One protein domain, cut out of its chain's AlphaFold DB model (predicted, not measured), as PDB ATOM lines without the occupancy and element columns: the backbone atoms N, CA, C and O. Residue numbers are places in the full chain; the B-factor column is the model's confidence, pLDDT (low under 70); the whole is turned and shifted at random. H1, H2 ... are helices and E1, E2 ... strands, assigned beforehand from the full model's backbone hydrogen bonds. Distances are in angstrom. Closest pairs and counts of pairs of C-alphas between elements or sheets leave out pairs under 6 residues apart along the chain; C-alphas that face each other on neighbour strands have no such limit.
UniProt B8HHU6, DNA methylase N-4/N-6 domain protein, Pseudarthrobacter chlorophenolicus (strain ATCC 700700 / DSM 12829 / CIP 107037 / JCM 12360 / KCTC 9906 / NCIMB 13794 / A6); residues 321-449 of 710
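AT A GLANCE: This is residues 321 to 449 of the 710 residues of the protein "DNA methylase N-4/N-6 domain protein" of Pseudarthrobacter chlorophenolicus (strain ATCC 700700 / DSM 12829 / CIP 107037 / JCM 12360 / KCTC 9906 / NCIMB 13794 / A6) (UniProt B8HHU6). Two lobes are joined by a narrow two-stranded ribbon: a helical hairpin, H1 and H2, with the short H3 makes one lobe, and long loops with H4 make the other. The antiparallel strands E1 and E2 form the ribbon in the middle. The printed part has 129 residues, with four named helices and two named strands in the order H1 H2 H3 E1 H4 E2; the class is mostly helix, with 55 residues, under half, in named elements. It is only just compact, close to loose, with a radius of gyration of the C-alphas of 16.3 A and spans of 44 by 35 by 21 A.

HOW THE PARTS SIT: H1, residues 321 to 333, touches H2, residues 338 to 355, closest at the C-alphas of Trp 331 and Ala 341, 5.4 A apart. This hairpin runs opposite ways at a shallow tilt of 34 degrees, only just short of steep. H2 touches H3, residues 360 to 363, with residues 349 to 353 alone; the closest C-alphas, of Lys 353 and Thr 363, are 6.2 A apart. E1, residues 374 to 379, and E2, residues 437 to 441, are antiparallel at 151 degrees, with N 376 and O 440 2.9 A apart and N 438 and O 379 2.8 A apart, within hydrogen-bond range. The closest C-alphas of H1 and E1, Ala 327 and Pro 374, are 6.7 A apart. H4, residues 414 to 422, touches no helix. Every O i to N i+4 pair is within hydrogen-bond range in H1, H2 and H4; H3 is too short for such a pair.

IN THESE COORDINATES: H1 begins at C-alpha 321 (259.735, 380.835, 265.006) and is 18.3 A long; H2 is 25.3 A, H3 4.9 A, E1 14.3 A, H4 12.2 A and E2 13.2 A. E2 ends at C-alpha 441 (267.830, 371.488, 270.142).

THE WHOLE: The C-alphas farthest apart, of Ala 333 and Gly 387, are 47.2 A apart. The printed part has no cut. The links E1 to H4, 34 residues, and H4 to E2, 14 residues, are long. No printed residue is under 70 in pLDDT.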
ATOM      1  N   ILE A 321     260.053 379.688 264.144       89.69
ATOM      2  CA  ILE A 321     259.735 380.835 265.006       89.69
ATOM      3  C   ILE A 321     258.484 380.519 265.830       89.69
ATOM      4  O   ILE A 321     258.522 380.562 267.057       89.69
ATOM      5  N   GLU A 322     257.417 380.076 265.168       93.19
ATOM      6  CA  GLU A 322     256.148 379.716 265.796       93.19
ATOM      7  C   GLU A 322     256.324 378.586 266.817       93.19
ATOM      8  O   GLU A 322     255.704 378.593 267.881       93.19
ATOM      9  N   ALA A 323     257.188 377.612 266.514       93.31
ATOM     10  CA  ALA A 323     257.514 376.521 267.423       93.31
ATOM     11  C   ALA A 323     258.267 377.011 268.671       93.31
ATOM     12  O   ALA A 323     257.938 376.582 269.778       93.31
ATOM     13  N   LEU A 324     259.250 377.901 268.522       93.75
ATOM     14  CA  LEU A 324     260.010 378.455 269.648       93.75
ATOM     15  C   LEU A 324     259.130 379.346 270.542       93.75
ATOM     16  O   LEU A 324     259.152 379.198 271.765       93.75
ATOM     17  N   GLU A 325     258.297 380.202 269.948       94.69
ATOM     18  CA  GLU A 325     257.341 381.045 270.679       94.69
ATOM     19  C   GLU A 325     256.299 380.207 271.431       94.69
ATOM     20  O   GLU A 325     256.036 380.434 272.618       94.69
ATOM     21  N   ALA A 326     255.734 379.188 270.773       95.31
ATOM     22  CA  ALA A 326     254.787 378.280 271.405       95.31
ATOM     23  C   ALA A 326     255.429 377.498 272.555       95.31
ATOM     24  O   ALA A 326     254.802 377.345 273.603       95.31
ATOM     25  N   ALA A 327     256.673 377.037 272.397       95.94
ATOM     26  CA  ALA A 327     257.402 376.349 273.456       95.94
ATOM     27  C   ALA A 327     257.608 377.249 274.681       95.94
ATOM     28  O   ALA A 327     257.297 376.836 275.798       95.94
ATOM     29  N   ALA A 328     258.040 378.497 274.477       95.88
ATOM     30  CA  ALA A 328     258.226 379.471 275.554       95.88
ATOM     31  C   ALA A 328     256.908 379.801 276.284       95.88
ATOM     32  O   ALA A 328     256.863 379.864 277.521       95.88
ATOM     33  N   SER A 329     255.819 379.960 275.526       96.38
ATOM     34  CA  SER A 329     254.479 380.205 276.066       96.38
ATOM     35  C   SER A 329     253.969 379.014 276.886       96.38
ATOM     36  O   SER A 329     253.571 379.176 278.042       96.38
ATOM     37  N   ILE A 330     254.069 377.797 276.341       97.06
ATOM     38  CA  ILE A 330     253.665 376.554 277.012       97.06
ATOM     39  C   ILE A 330     254.492 376.314 278.277       97.06
ATOM     40  O   ILE A 330     253.935 375.963 279.314       97.06
ATOM     41  N   TRP A 331     255.806 376.541 278.218       96.75
ATOM     42  CA  TRP A 331     256.694 376.406 279.371       96.75
ATOM     43  C   TRP A 331     256.267 377.303 280.535       96.75
ATOM     44  O   TRP A 331     256.197 376.863 281.685       96.75
ATOM     45  N   THR A 332     255.924 378.553 280.227       95.44
ATOM     46  CA  THR A 332     255.447 379.520 281.219       95.44
ATOM     47  C   THR A 332     254.067 379.131 281.755       95.44
ATOM     48  O   THR A 332     253.865 379.121 282.969       95.44
ATOM     49  N   ALA A 333     253.134 378.752 280.877       94.81
ATOM     50  CA  ALA A 333     251.768 378.376 281.244       94.81
ATOM     51  C   ALA A 333     251.693 377.090 282.085       94.81
ATOM     52  O   ALA A 333     250.839 376.972 282.961       94.81
ATOM     53  N   ALA A 334     252.609 376.147 281.866       94.75
ATOM     54  CA  ALA A 334     252.735 374.924 282.653       94.75
ATOM     55  C   ALA A 334     253.426 375.142 284.015       94.75
ATOM     56  O   ALA A 334     253.762 374.175 284.693       94.75
ATOM     57  N   GLY A 335     253.695 376.390 284.416       93.31
ATOM     58  CA  GLY A 335     254.377 376.689 285.677       93.31
ATOM     59  C   GLY A 335     255.824 376.194 285.713       93.31
ATOM     60  O   GLY A 335     256.346 375.938 286.796       93.31
ATOM     61  N   ARG A 336     256.469 376.053 284.542       92.25
ATOM     62  CA  ARG A 336     257.809 375.462 284.380       92.25
ATOM     63  C   ARG A 336     257.898 374.001 284.844       92.25
ATOM     64  O   ARG A 336     258.977 373.518 285.185       92.25
ATOM     65  N   ASP A 337     256.771 373.289 284.846       93.75
ATOM     66  CA  ASP A 337     256.736 371.842 285.049       93.75
ATOM     67  C   ASP A 337     257.070 371.118 283.737       93.75
ATOM     68  O   ASP A 337     256.344 371.211 282.746       93.75
ATOM     69  N   HIS A 338     258.172 370.370 283.729       91.00
ATOM     70  CA  HIS A 338     258.654 369.654 282.548       91.00
ATOM     71  C   HIS A 338     257.674 368.612 281.995       91.00
ATOM     72  O   HIS A 338     257.533 368.492 280.771       91.00
ATOM     73  N   ALA A 339     256.997 367.854 282.857       91.44
ATOM     74  CA  ALA A 339     256.106 366.787 282.421       91.44
ATOM     75  C   ALA A 339     254.826 367.362 281.801       91.44
ATOM     76  O   ALA A 339     254.414 366.938 280.715       91.44
ATOM     77  N   GLU A 340     254.233 368.361 282.456       94.12
ATOM     78  CA  GLU A 340     253.031 369.027 281.961       94.12
ATOM     79  C   GLU A 340     253.333 369.874 280.714       94.12
ATOM     80  O   GLU A 340     252.613 369.766 279.718       94.12
ATOM     81  N   ALA A 341     254.447 370.614 280.691       95.44
ATOM     82  CA  ALA A 341     254.863 371.379 279.516       95.44
ATOM     83  C   ALA A 341     255.113 370.470 278.304       95.44
ATOM     84  O   ALA A 341     254.606 370.738 277.216       95.44
ATOM     85  N   THR A 342     255.816 369.344 278.481       94.75
ATOM     86  CA  THR A 342     256.062 368.378 277.394       94.75
ATOM     87  C   THR A 342     254.763 367.770 276.860       94.75
ATOM     88  O   THR A 342     254.615 367.554 275.654       94.75
ATOM     89  N   LYS A 343     253.785 367.500 277.730       95.56
ATOM     90  CA  LYS A 343     252.468 366.992 277.327       95.56
ATOM     91  C   LYS A 343     251.698 368.021 276.493       95.56
ATOM     92  O   LYS A 343     251.178 367.667 275.431       95.56
ATOM     93  N   GLN A 344     251.652 369.277 276.937       96.12
ATOM     94  CA  GLN A 344     251.015 370.368 276.194       96.12
ATOM     95  C   GLN A 344     251.730 370.642 274.865       96.12
ATOM     96  O   GLN A 344     251.075 370.758 273.827       96.12
ATOM     97  N   TRP A 345     253.063 370.630 274.868       96.25
ATOM     98  CA  TRP A 345     253.905 370.765 273.683       96.25
ATOM     99  C   TRP A 345     253.605 369.701 272.629       96.25
ATOM    100  O   TRP A 345     253.355 370.028 271.471       96.25
ATOM    101  N   ARG A 346     253.533 368.422 273.016       95.00
ATOM    102  CA  ARG A 346     253.172 367.329 272.094       95.00
ATOM    103  C   ARG A 346     251.782 367.516 271.493       95.00
ATOM    104  O   ARG A 346     251.585 367.259 270.304       95.00
ATOM    105  N   ALA A 347     250.820 367.965 272.299       94.81
ATOM    106  CA  ALA A 347     249.469 368.247 271.826       94.81
ATOM    107  C   ALA A 347     249.449 369.416 270.827       94.81
ATOM    108  O   ALA A 347     248.771 369.327 269.801       94.81
ATOM    109  N   TRP A 348     250.214 370.476 271.097       95.31
ATOM    110  CA  TRP A 348     250.387 371.608 270.190       95.31
ATOM    111  C   TRP A 348     251.067 371.180 268.886       95.31
ATOM    112  O   TRP A 348     250.522 371.410 267.810       95.31
ATOM    113  N   MET A 349     252.176 370.440 268.966       93.50
ATOM    114  CA  MET A 349     252.957 370.024 267.802       93.50
ATOM    115  C   MET A 349     252.171 369.114 266.854       93.50
ATOM    116  O   MET A 349     252.287 369.214 265.633       93.50
ATOM    117  N   LYS A 350     251.292 368.263 267.400       91.81
ATOM    118  CA  LYS A 350     250.361 367.458 266.598       91.81
ATOM    119  C   LYS A 350     249.409 368.335 265.776       91.81
ATOM    120  O   LYS A 350     249.157 368.025 264.612       91.81
ATOM    121  N   LYS A 351     248.883 369.416 266.365       92.19
ATOM    122  CA  LYS A 351     248.024 370.382 265.660       92.19
ATOM    123  C   LYS A 351     248.827 371.183 264.638       92.19
ATOM    124  O   LYS A 351     248.368 371.354 263.513       92.19
ATOM    125  N   PHE A 352     250.033 371.604 265.006       91.94
ATOM    126  CA  PHE A 352     250.922 372.362 264.136       91.94
ATOM    127  C   PHE A 352     251.300 371.565 262.882       91.94
ATOM    128  O   PHE A 352     251.096 372.042 261.770       91.94
ATOM    129  N   LYS A 353     251.684 370.291 263.037       89.12
ATOM    130  CA  LYS A 353     251.910 369.374 261.909       89.12
ATOM    131  C   LYS A 353     250.675 369.227 261.014       89.12
ATOM    132  O   LYS A 353     250.797 369.251 259.795       89.12
ATOM    133  N   ALA A 354     249.486 369.088 261.604       89.62
ATOM    134  CA  ALA A 354     248.240 368.932 260.849       89.62
ATOM    135  C   ALA A 354     247.847 370.184 260.045       89.62
ATOM    136  O   ALA A 354     247.133 370.060 259.053       89.62
ATOM    137  N   SER A 355     248.314 371.371 260.444       88.06
ATOM    138  CA  SER A 355     248.067 372.619 259.711       88.06
ATOM    139  C   SER A 355     248.860 372.733 258.403       88.06
ATOM    140  O   SER A 355     248.511 373.543 257.551       88.06
ATOM    141  N   GLY A 356     249.931 371.946 258.244       82.56
ATOM    142  CA  GLY A 356     250.866 372.063 257.122       82.56
ATOM    143  C   GLY A 356     251.857 373.230 257.237       82.56
ATOM    144  O   GLY A 356     252.681 373.394 256.346       82.56
ATOM    145  N   ALA A 357     251.820 374.008 258.326       77.50
ATOM    146  CA  ALA A 357     252.697 375.164 258.536       77.50
ATOM    147  C   ALA A 357     254.174 374.807 258.800       77.50
ATOM    148  O   ALA A 357     255.035 375.679 258.745       77.50
ATOM    149  N   ALA A 358     254.487 373.537 259.075       77.12
ATOM    150  CA  ALA A 358     255.848 373.090 259.337       77.12
ATOM    151  C   ALA A 358     256.124 371.695 258.782       77.12
ATOM    152  O   ALA A 358     255.247 370.831 258.715       77.12
ATOM    153  N   THR A 359     257.384 371.466 258.422       80.31
ATOM    154  CA  THR A 359     257.855 370.179 257.907       80.31
ATOM    155  C   THR A 359     258.241 369.225 259.043       80.31
ATOM    156  O   THR A 359     258.294 369.578 260.228       80.31
ATOM    157  N   ASP A 360     258.586 367.987 258.689       83.75
ATOM    158  CA  ASP A 360     259.181 367.026 259.627       83.75
ATOM    159  C   ASP A 360     260.520 367.504 260.211       83.75
ATOM    160  O   ASP A 360     260.964 366.986 261.237       83.75
ATOM    161  N   ALA A 361     261.148 368.524 259.617       81.06
ATOM    162  CA  ALA A 361     262.347 369.131 260.174       81.06
ATOM    163  C   ALA A 361     262.081 369.845 261.509       81.06
ATOM    164  O   ALA A 361     262.981 369.864 262.338       81.06
ATOM    165  N   VAL A 362     260.870 370.362 261.748       87.06
ATOM    166  CA  VAL A 362     260.482 371.024 263.012       87.06
ATOM    167  C   VAL A 362     259.629 370.097 263.879       87.06
ATOM    168  O   VAL A 362     259.838 369.973 265.083       87.06
ATOM    169  N   THR A 363     258.699 369.355 263.274       88.31
ATOM    170  CA  THR A 363     257.700 368.582 264.037       88.31
ATOM    171  C   THR A 363     258.258 367.330 264.728       88.31
ATOM    172  O   THR A 363     257.581 366.729 265.565       88.31
ATOM    173  N   ARG A 364     259.511 366.943 264.441       89.69
ATOM    174  CA  ARG A 364     260.227 365.862 265.146       89.69
ATOM    175  C   ARG A 364     260.751 366.263 266.532       89.69
ATOM    176  O   ARG A 364     261.108 365.375 267.305       89.69
ATOM    177  N   PHE A 365     260.778 367.552 266.865       93.00
ATOM    178  CA  PHE A 365     261.178 368.054 268.184       93.00
ATOM    179  C   PHE A 365     260.011 367.919 269.167       93.00
ATOM    180  O   PHE A 365     259.322 368.877 269.486       93.00
ATOM    181  N   THR A 366     259.720 366.689 269.594       90.06
ATOM    182  CA  THR A 366     258.481 366.335 270.320       90.06
ATOM    183  C   THR A 366     258.577 366.445 271.843       90.06
ATOM    184  O   THR A 366     257.632 366.084 272.546       90.06
ATOM    185  N   THR A 367     259.705 366.902 272.382       91.31
ATOM    186  CA  THR A 367     259.945 366.997 273.831       91.31
ATOM    187  C   THR A 367     260.559 368.355 274.159       91.31
ATOM    188  O   THR A 367     261.202 368.941 273.292       91.31
ATOM    189  N   LEU A 368     260.331 368.868 275.369       93.06
ATOM    190  CA  LEU A 368     261.017 370.057 275.874       93.06
ATOM    191  C   LEU A 368     262.142 369.625 276.818       93.06
ATOM    192  O   LEU A 368     262.011 368.600 277.472       93.06
ATOM    193  N   ASP A 369     263.243 370.368 276.890       89.69
ATOM    194  CA  ASP A 369     264.257 370.160 277.927       89.69
ATOM    195  C   ASP A 369     263.825 370.775 279.275       89.69
ATOM    196  O   ASP A 369     262.765 371.396 279.396       89.69
ATOM    197  N   SER A 370     264.660 370.641 280.310       87.12
ATOM    198  CA  SER A 370     264.400 371.193 281.651       87.12
ATOM    199  C   SER A 370     264.350 372.727 281.713       87.12
ATOM    200  O   SER A 370     264.071 373.285 282.771       87.12
ATOM    201  N   SER A 371     264.643 373.414 280.607       88.94
ATOM    202  CA  SER A 371     264.505 374.864 280.447       88.94
ATOM    203  C   SER A 371     263.345 375.265 279.529       88.94
ATOM    204  O   SER A 371     263.169 376.452 279.267       88.94
ATOM    205  N   GLY A 372     262.543 374.302 279.064       91.69
ATOM    206  CA  GLY A 372     261.403 374.548 278.184       91.69
ATOM    207  C   GLY A 372     261.750 374.642 276.699       91.69
ATOM    208  O   GLY A 372     260.903 375.065 275.916       91.69
ATOM    209  N   ARG A 373     262.966 374.262 276.285       93.00
ATOM    210  CA  ARG A 373     263.389 374.354 274.879       93.00
ATOM    211  C   ARG A 373     263.048 373.091 274.095       93.00
ATOM    212  O   ARG A 373     263.294 371.998 274.603       93.00
ATOM    213  N   PRO A 374     262.561 373.193 272.847       95.00
ATOM    214  CA  PRO A 374     262.297 372.028 272.010       95.00
ATOM    215  C   PRO A 374     263.551 371.210 271.694       95.00
ATOM    216  O   PRO A 374     264.530 371.726 271.154       95.00
ATOM    217  N   ILE A 375     263.483 369.907 271.966       93.69
ATOM    218  CA  ILE A 375     264.558 368.945 271.728       93.69
ATOM    219  C   ILE A 375     264.070 367.695 270.997       93.69
ATOM    220  O   ILE A 375     262.900 367.296 271.053       93.69
ATOM    221  N   ARG A 376     265.018 367.038 270.336       92.25
ATOM    222  CA  ARG A 376     264.892 365.673 269.835       92.25
ATOM    223  C   ARG A 376     266.024 364.828 270.409       92.25
ATOM    224  O   ARG A 376     267.154 365.296 270.510       92.25
ATOM    225  N   THR A 377     265.708 363.595 270.782       90.75
ATOM    226  CA  THR A 377     266.597 362.697 271.539       90.75
ATOM    227  C   THR A 377     266.901 361.400 270.786       90.75
ATOM    228  O   THR A 377     267.311 360.408 271.374       90.75
ATOM    229  N   ASP A 378     266.673 361.367 269.474       88.88
ATOM    230  CA  ASP A 378     266.870 360.188 268.618       88.88
ATOM    231  C   ASP A 378     268.225 360.204 267.878       88.88
ATOM    232  O   ASP A 378     268.414 359.467 266.907       88.88
ATOM    233  N   GLY A 379     269.170 361.052 268.303       89.44
ATOM    234  CA  GLY A 379     270.482 361.167 267.675       89.44
ATOM    235  C   GLY A 379     271.276 359.865 267.788       89.44
ATOM    236  O   GLY A 379     271.474 359.327 268.879       89.44
ATOM    237  N   ASN A 380     271.758 359.343 266.662       90.88
ATOM    238  CA  ASN A 380     272.556 358.122 266.659       90.88
ATOM    239  C   ASN A 380     274.009 358.426 267.051       90.88
ATOM    240  O   ASN A 380     274.730 359.026 266.263       90.88
ATOM    241  N   ILE A 381     274.446 357.941 268.215       93.19
ATOM    242  CA  ILE A 381     275.836 358.045 268.703       93.19
ATOM    243  C   ILE A 381     276.599 356.713 268.614       93.19
ATOM    244  O   ILE A 381     277.548 356.470 269.359       93.19
ATOM    245  N   SER A 382     276.181 355.837 267.697       92.69
ATOM    246  CA  SER A 382     276.845 354.559 267.425       92.69
ATOM    247  C   SER A 382     277.876 354.695 266.304       92.69
ATOM    248  O   SER A 382     277.612 355.351 265.295       92.69
ATOM    249  N   TRP A 383     279.004 353.998 266.429       93.31
ATOM    250  CA  TRP A 383     280.059 353.946 265.412       93.31
ATOM    251  C   TRP A 383     279.552 353.433 264.042       93.31
ATOM    252  O   TRP A 383     278.732 352.500 263.985       93.31
ATOM    253  N   PRO A 384     280.017 354.005 262.913       88.69
ATOM    254  CA  PRO A 384     279.680 353.513 261.578       88.69
ATOM    255  C   PRO A 384     280.404 352.190 261.272       88.69
ATOM    256  O   PRO A 384     281.571 352.019 261.589       88.69
ATOM    257  N   GLY A 385     279.724 351.229 260.641       81.44
ATOM    258  CA  GLY A 385     280.369 349.995 260.154       81.44
ATOM    259  C   GLY A 385     280.717 348.921 261.203       81.44
ATOM    260  O   GLY A 385     281.099 347.825 260.812       81.44
ATOM    261  N   GLY A 386     280.510 349.171 262.505       85.88
ATOM    262  CA  GLY A 386     280.749 348.196 263.584       85.88
ATOM    263  C   GLY A 386     282.197 348.159 264.097       85.88
ATOM    264  O   GLY A 386     283.076 348.802 263.538       85.88
ATOM    265  N   GLY A 387     282.432 347.440 265.205       87.88
ATOM    266  CA  GLY A 387     283.764 347.336 265.827       87.88
ATOM    267  C   GLY A 387     284.269 348.623 266.491       87.88
ATOM    268  O   GLY A 387     285.472 348.783 266.674       87.88
ATOM    269  N   GLY A 388     283.368 349.545 266.822       91.50
ATOM    270  CA  GLY A 388     283.721 350.841 267.373       91.50
ATOM    271  C   GLY A 388     284.237 350.808 268.819       91.50
ATOM    272  O   GLY A 388     284.126 349.788 269.508       91.50
ATOM    273  N   PRO A 389     284.748 351.956 269.289       93.75
ATOM    274  CA  PRO A 389     285.227 352.181 270.652       93.75
ATOM    275  C   PRO A 389     284.233 351.720 271.723       93.75
ATOM    276  O   PRO A 389     283.027 351.954 271.618       93.75
ATOM    277  N   ARG A 390     284.739 351.092 272.788       94.56
ATOM    278  CA  ARG A 390     283.946 350.679 273.951       94.56
ATOM    279  C   ARG A 390     284.634 351.163 275.217       94.56
ATOM    280  O   ARG A 390     285.765 350.777 275.487       94.56
ATOM    281  N   TYR A 391     283.941 352.009 275.959       94.88
ATOM    282  CA  TYR A 391     284.352 352.531 277.257       94.88
ATOM    283  C   TYR A 391     283.101 352.855 278.070       94.88
ATOM    284  O   TYR A 391     282.008 352.977 277.504       94.88
ATOM    285  N   ASP A 392     283.265 352.988 279.381       94.56
ATOM    286  CA  ASP A 392     282.154 353.288 280.273       94.56
ATOM    287  C   ASP A 392     281.748 354.756 280.149       94.56
ATOM    288  O   ASP A 392     282.576 355.667 280.197       94.56
ATOM    289  N   VAL A 393     280.444 354.976 280.004       94.00
ATOM    290  CA  VAL A 393     279.810 356.289 280.108       94.00
ATOM    291  C   VAL A 393     278.863 356.207 281.291       94.00
ATOM    292  O   VAL A 393     277.938 355.399 281.267       94.00
ATOM    293  N   LEU A 394     279.111 356.989 282.339       94.31
ATOM    294  CA  LEU A 394     278.319 356.920 283.566       94.31
ATOM    295  C   LEU A 394     277.021 357.718 283.424       94.31
ATOM    296  O   LEU A 394     277.028 358.849 282.934       94.31
ATOM    297  N   HIS A 395     275.912 357.145 283.886       94.75
ATOM    298  CA  HIS A 395     274.629 357.835 283.930       94.75
ATOM    299  C   HIS A 395     274.669 358.970 284.972       94.75
ATOM    300  O   HIS A 395     275.055 358.721 286.118       94.75
ATOM    301  N   PRO A 396     274.213 360.197 284.651       90.75
ATOM    302  CA  PRO A 396     274.372 361.362 285.527       90.75
ATOM    303  C   PRO A 396     273.603 361.259 286.852       90.75
ATOM    304  O   PRO A 396     273.963 361.925 287.816       90.75
ATOM    305  N   VAL A 397     272.547 360.438 286.905       89.94
ATOM    306  CA  VAL A 397     271.715 360.259 288.111       89.94
ATOM    307  C   VAL A 397     272.107 359.020 288.916       89.94
ATOM    308  O   VAL A 397     272.126 359.078 290.140       89.94
ATOM    309  N   THR A 398     272.406 357.893 288.257       92.94
ATOM    310  CA  THR A 398     272.660 356.619 288.960       92.94
ATOM    311  C   THR A 398     274.147 356.385 289.214       92.94
ATOM    312  O   THR A 398     274.490 355.586 290.076       92.94
ATOM    313  N   GLY A 399     275.035 357.065 288.477       92.62
ATOM    314  CA  GLY A 399     276.486 356.877 288.551       92.62
ATOM    315  C   GLY A 399     276.989 355.563 287.945       92.62
ATOM    316  O   GLY A 399     278.188 355.307 287.975       92.62
ATOM    317  N   GLU A 400     276.101 354.736 287.392       95.31
ATOM    318  CA  GLU A 400     276.428 353.416 286.842       95.31
ATOM    319  C   GLU A 400     276.719 353.478 285.331       95.31
ATOM    320  O   GLU A 400     276.203 354.373 284.650       95.31
ATOM    321  N   PRO A 401     277.518 352.540 284.782       95.12
ATOM    322  CA  PRO A 401     277.793 352.474 283.349       95.12
ATOM    323  C   PRO A 401     276.525 352.249 282.519       95.12
ATOM    324  O   PRO A 401     275.779 351.291 282.723       95.12
ATOM    325  N   CYS A 402     276.307 353.129 281.548       94.75
ATOM    326  CA  CYS A 402     275.233 353.018 280.576       94.75
ATOM    327  C   CYS A 402     275.453 351.868 279.586       94.75
ATOM    328  O   CYS A 402     276.584 351.489 279.271       94.75
ATOM    329  N   VAL A 403     274.358 351.379 278.997       94.44
ATOM    330  CA  VAL A 403     274.420 350.412 277.893       94.44
ATOM    331  C   VAL A 403     275.221 350.984 276.720       94.44
ATOM    332  O   VAL A 403     274.875 352.019 276.152       94.44
ATOM    333  N   VAL A 404     276.282 350.273 276.331       92.81
ATOM    334  CA  VAL A 404     277.121 350.618 275.177       92.81
ATOM    335  C   VAL A 404     276.426 350.171 273.883       92.81
ATOM    336  O   VAL A 404     275.987 349.018 273.805       92.81
ATOM    337  N   PRO A 405     276.369 351.011 272.831       93.12
ATOM    338  CA  PRO A 405     275.784 350.631 271.553       93.12
ATOM    339  C   PRO A 405     276.394 349.337 271.001       93.12
ATOM    340  O   PRO A 405     277.595 349.076 271.139       93.12
ATOM    341  N   SER A 406     275.596 348.536 270.289       92.38
ATOM    342  CA  SER A 406     276.071 347.273 269.695       92.38
ATOM    343  C   SER A 406     277.271 347.471 268.765       92.38
ATOM    344  O   SER A 406     278.149 346.612 268.703       92.38
ATOM    345  N   ARG A 407     277.351 348.629 268.101       94.06
ATOM    346  CA  ARG A 407     278.453 349.024 267.215       94.06
ATOM    347  C   ARG A 407     279.609 349.748 267.915       94.06
ATOM    348  O   ARG A 407     280.597 350.002 267.245       94.06
ATOM    349  N   GLY A 408     279.524 350.026 269.216       93.62
ATOM    350  CA  GLY A 408     280.455 350.906 269.935       93.62
ATOM    351  C   GLY A 408     280.080 352.388 269.820       93.62
ATOM    352  O   GLY A 408     279.182 352.751 269.053       93.62
ATOM    353  N   TRP A 409     280.750 353.238 270.596       94.56
ATOM    354  CA  TRP A 409     280.531 354.685 270.643       94.56
ATOM    355  C   TRP A 409     281.052 355.391 269.391       94.56
ATOM    356  O   TRP A 409     282.077 355.012 268.836       94.56
ATOM    357  N   MET A 410     280.364 356.449 268.959       94.81
ATOM    358  CA  MET A 410     280.786 357.302 267.843       94.81
ATOM    359  C   MET A 410     282.107 358.031 268.118       94.81
ATOM    360  O   MET A 410     282.908 358.215 267.205       94.81
ATOM    361  N   PHE A 411     282.339 358.447 269.363       93.44
ATOM    362  CA  PHE A 411     283.542 359.180 269.746       93.44
ATOM    363  C   PHE A 411     284.619 358.195 270.190       93.44
ATOM    364  O   PHE A 411     284.423 357.468 271.162       93.44
ATOM    365  N   ALA A 412     285.744 358.163 269.472       91.25
ATOM    366  CA  ALA A 412     286.873 357.299 269.812       91.25
ATOM    367  C   ALA A 412     287.578 357.709 271.100       91.25
ATOM    368  O   ALA A 412     287.978 356.845 271.875       91.25
ATOM    369  N   ASP A 413     287.671 359.013 271.334       92.56
ATOM    370  CA  ASP A 413     288.239 359.583 272.544       92.56
ATOM    371  C   ASP A 413     287.143 359.776 273.615       92.56
ATOM    372  O   ASP A 413     286.190 360.531 273.373       92.56
ATOM    373  N   PRO A 414     287.251 359.135 274.799       92.94
ATOM    374  CA  PRO A 414     286.342 359.369 275.921       92.94
ATOM    375  C   PRO A 414     286.264 360.839 276.352       92.94
ATOM    376  O   PRO A 414     285.200 361.282 276.788       92.94
ATOM    377  N   SER A 415     287.337 361.623 276.190       94.12
ATOM    378  CA  SER A 415     287.321 363.059 276.492       94.12
ATOM    379  C   SER A 415     286.349 363.814 275.590       94.12
ATOM    380  O   SER A 415     285.604 364.667 276.071       94.12
ATOM    381  N   ARG A 416     286.245 363.437 274.308       95.00
ATOM    382  CA  ARG A 416     285.253 364.026 273.402       95.00
ATOM    383  C   ARG A 416     283.823 363.669 273.805       95.00
ATOM    384  O   ARG A 416     282.946 364.523 273.742       95.00
ATOM    385  N   MET A 417     283.574 362.436 274.251       94.12
ATOM    386  CA  MET A 417     282.263 362.071 274.806       94.12
ATOM    387  C   MET A 417     281.933 362.911 276.046       94.12
ATOM    388  O   MET A 417     280.812 363.399 276.171       94.12
ATOM    389  N   ALA A 418     282.905 363.133 276.934       93.00
ATOM    390  CA  ALA A 418     282.721 363.988 278.104       93.00
ATOM    391  C   ALA A 418     282.393 365.445 277.721       93.00
ATOM    392  O   ALA A 418     281.510 366.040 278.335       93.00
ATOM    393  N   GLU A 419     283.026 366.003 276.682       94.81
ATOM    394  CA  GLU A 419     282.686 367.328 276.134       94.81
ATOM    395  C   GLU A 419     281.244 367.390 275.608       94.81
ATOM    396  O   GLU A 419     280.515 368.345 275.883       94.81
ATOM    397  N   GLU A 420     280.806 366.372 274.864       93.38
ATOM    398  CA  GLU A 420     279.442 366.289 274.330       93.38
ATOM    399  C   GLU A 420     278.401 366.198 275.459       93.38
ATOM    400  O   GLU A 420     277.396 366.915 275.429       93.38
ATOM    401  N   ILE A 421     278.681 365.403 276.499       93.12
ATOM    402  CA  ILE A 421     277.867 365.328 277.723       93.12
ATOM    403  C   ILE A 421     277.823 366.691 278.420       93.12
ATOM    404  O   ILE A 421     276.737 367.192 278.707       93.12
ATOM    405  N   ALA A 422     278.979 367.322 278.645       91.81
ATOM    406  CA  ALA A 422     279.080 368.616 279.323       91.81
ATOM    407  C   ALA A 422     278.370 369.742 278.555       91.81
ATOM    408  O   ALA A 422     277.773 370.629 279.158       91.81
ATOM    409  N   SER A 423     278.371 369.683 277.221       89.31
ATOM    410  CA  SER A 423     277.631 370.616 276.359       89.31
ATOM    411  C   SER A 423     276.113 370.359 276.313       89.31
ATOM    412  O   SER A 423     275.360 371.100 275.669       89.31
ATOM    413  N   GLY A 424     275.643 369.300 276.979       89.31
ATOM    414  CA  GLY A 424     274.241 368.898 277.006       89.31
ATOM    415  C   GLY A 424     273.732 368.357 275.670       89.31
ATOM    416  O   GLY A 424     272.540 368.473 275.400       89.31
ATOM    417  N   ARG A 425     274.611 367.805 274.820       91.19
ATOM    418  CA  ARG A 425     274.262 367.183 273.527       91.19
ATOM    419  C   ARG A 425     274.051 365.670 273.617       91.19
ATOM    420  O   ARG A 425     273.802 365.025 272.603       91.19
ATOM    421  N   ILE A 426     274.100 365.102 274.820       93.62
ATOM    422  CA  ILE A 426     273.778 363.697 275.088       93.62
ATOM    423  C   ILE A 426     272.526 363.627 275.957       93.62
ATOM    424  O   ILE A 426     272.449 364.248 277.016       93.62
ATOM    425  N   TYR A 427     271.542 362.864 275.495       92.44
ATOM    426  CA  TYR A 427     270.349 362.519 276.247       92.44
ATOM    427  C   TYR A 427     270.571 361.197 276.983       92.44
ATOM    428  O   TYR A 427     270.939 360.186 276.380       92.44
ATOM    429  N   PHE A 428     270.295 361.212 278.283       92.38
ATOM    430  CA  PHE A 428     270.239 360.026 279.124       92.38
ATOM    431  C   PHE A 428     268.773 359.685 279.389       92.38
ATOM    432  O   PHE A 428     267.958 360.583 279.611       92.38
ATOM    433  N   GLY A 429     268.422 358.399 279.319       87.38
ATOM    434  CA  GLY A 429     267.079 357.956 279.676       87.38
ATOM    435  C   GLY A 429     266.852 357.980 281.194       87.38
ATOM    436  O   GLY A 429     267.569 358.658 281.922       87.38
ATOM    437  N   PRO A 430     265.828 357.276 281.700       88.06
ATOM    438  CA  PRO A 430     265.517 357.284 283.131       88.06
ATOM    439  C   PRO A 430     266.649 356.730 284.016       88.06
ATOM    440  O   PRO A 430     266.797 357.164 285.157       88.06
ATOM    441  N   ASP A 431     267.429 355.777 283.498       92.69
ATOM    442  CA  ASP A 431     268.502 355.082 284.212       92.69
ATOM    443  C   ASP A 431     269.580 354.513 283.259       92.69
ATOM    444  O   ASP A 431     269.477 354.590 282.027       92.69
ATOM    445  N   HIS A 432     270.620 353.904 283.845       92.38
ATOM    446  CA  HIS A 432     271.764 353.317 283.140       92.38
ATOM    447  C   HIS A 432     271.399 352.148 282.199       92.38
ATOM    448  O   HIS A 432     272.192 351.804 281.320       92.38
ATOM    449  N   THR A 433     270.215 351.537 282.341       92.25
ATOM    450  CA  THR A 433     269.776 350.409 281.496       92.25
ATOM    451  C   THR A 433     269.335 350.858 280.106       92.25
ATOM    452  O   THR A 433     269.233 350.051 279.179       92.25
ATOM    453  N   THR A 434     269.107 352.159 279.936       89.56
ATOM    454  CA  THR A 434     268.812 352.766 278.641       89.56
ATOM    455  C   THR A 434     270.085 353.264 277.967       89.56
ATOM    456  O   THR A 434     270.938 353.893 278.590       89.56
ATOM    457  N   GLN A 435     270.220 352.981 276.670       92.38
ATOM    458  CA  GLN A 435     271.344 353.471 275.877       92.38
ATOM    459  C   GLN A 435     271.219 354.998 275.692       92.38
ATOM    460  O   GLN A 435     270.195 355.446 275.168       92.38
ATOM    461  N   PRO A 436     272.247 355.791 276.046       93.69
ATOM    462  CA  PRO A 436     272.308 357.208 275.729       93.69
ATOM    463  C   PRO A 436     272.207 357.463 274.226       93.69
ATOM    464  O   PRO A 436     272.615 356.645 273.388       93.69
ATOM    465  N   SER A 437     271.691 358.632 273.882       94.31
ATOM    466  CA  SER A 437     271.509 359.073 272.504       94.31
ATOM    467  C   SER A 437     271.928 360.528 272.336       94.31
ATOM    468  O   SER A 437     272.140 361.257 273.300       94.31
ATOM    469  N   GLY A 438     272.073 360.964 271.090       93.00
ATOM    470  CA  GLY A 438     272.312 362.367 270.779       93.00
ATOM    471  C   GLY A 438     271.061 363.203 271.044       93.00
ATOM    472  O   GLY A 438     269.953 362.830 270.646       93.00
ATOM    473  N   LEU A 439     271.264 364.344 271.691       92.81
ATOM    474  CA  LEU A 439     270.284 365.398 271.895       92.81
ATOM    475  C   LEU A 439     270.566 366.528 270.910       92.81
ATOM    476  O   LEU A 439     271.694 366.998 270.780       92.81
ATOM    477  N   THR A 440     269.523 366.993 270.236       93.12
ATOM    478  CA  THR A 440     269.591 368.180 269.383       93.12
ATOM    479  C   THR A 440     268.493 369.146 269.782       93.12
ATOM    480  O   THR A 440     267.349 368.718 269.965       93.12
ATOM    481  N   ARG A 441     268.823 370.433 269.917       92.81
ATOM    482  CA  ARG A 441     267.830 371.488 270.142       92.81
ATOM    483  C   ARG A 441     267.326 372.018 268.808       92.81
ATOM    484  O   ARG A 441     268.041 371.964 267.809       92.81
ATOM    485  N   LEU A 442     266.085 372.498 268.776       92.25
ATOM    486  CA  LEU A 442     265.516 373.064 267.550       92.25
ATOM    487  C   LEU A 442     266.315 374.288 267.085       92.25
ATOM    488  O   LEU A 442     266.570 374.413 265.894       92.25
ATOM    489  N   GLU A 443     266.767 375.115 268.029       90.38
ATOM    490  CA  GLU A 443     267.646 376.272 267.799       90.38
ATOM    491  C   GLU A 443     268.988 375.890 267.150       90.38
ATOM    492  O   GLU A 443     269.480 376.612 266.295       90.38
ATOM    493  N   ASP A 444     269.537 374.706 267.450       88.81
ATOM    494  CA  ASP A 444     270.792 374.232 266.844       88.81
ATOM    495  C   ASP A 444     270.612 373.787 265.373       88.81
ATOM    496  O   ASP A 444     271.581 373.529 264.656       88.81
ATOM    497  N   MET A 445     269.364 373.627 264.915       85.94
ATOM    498  CA  MET A 445     269.006 373.180 263.565       85.94
ATOM    499  C   MET A 445     267.905 374.049 262.949       85.94
ATOM    500  O   MET A 445     267.111 373.557 262.139       85.94
ATOM    501  N   ASP A 446     267.851 375.320 263.317       86.81
ATOM    502  CA  ASP A 446     266.809 376.264 262.918       86.81
ATOM    503  C   ASP A 446     266.846 376.638 261.430       86.81
ATOM    504  O   ASP A 446     265.826 377.026 260.863       86.81
ATOM    505  N   SER A 447     267.992 376.461 260.775       90.31
ATOM    506  CA  SER A 447     268.239 376.943 259.421       90.31
ATOM    507  C   SER A 447     268.560 375.838 258.410       90.31
ATOM    508  O   SER A 447     268.967 374.715 258.739       90.31
ATOM    509  N   GLN A 448     268.361 376.154 257.133       89.38
ATOM    510  CA  GLN A 448     268.632 375.291 255.986       89.38
ATOM    511  C   GLN A 448     269.199 376.089 254.810       89.38
ATOM    512  O   GLN A 448     269.093 377.310 254.768       89.38
ATOM    513  N   VAL A 449     269.816 375.392 253.856       92.06
ATOM    514  CA  VAL A 449     270.183 375.994 252.566       92.06
ATOM    515  C   VAL A 449     268.903 376.217 251.765       92.06
ATOM    516  O   VAL A 449     268.013 375.367 251.801       92.06
TER     517      VAL A 449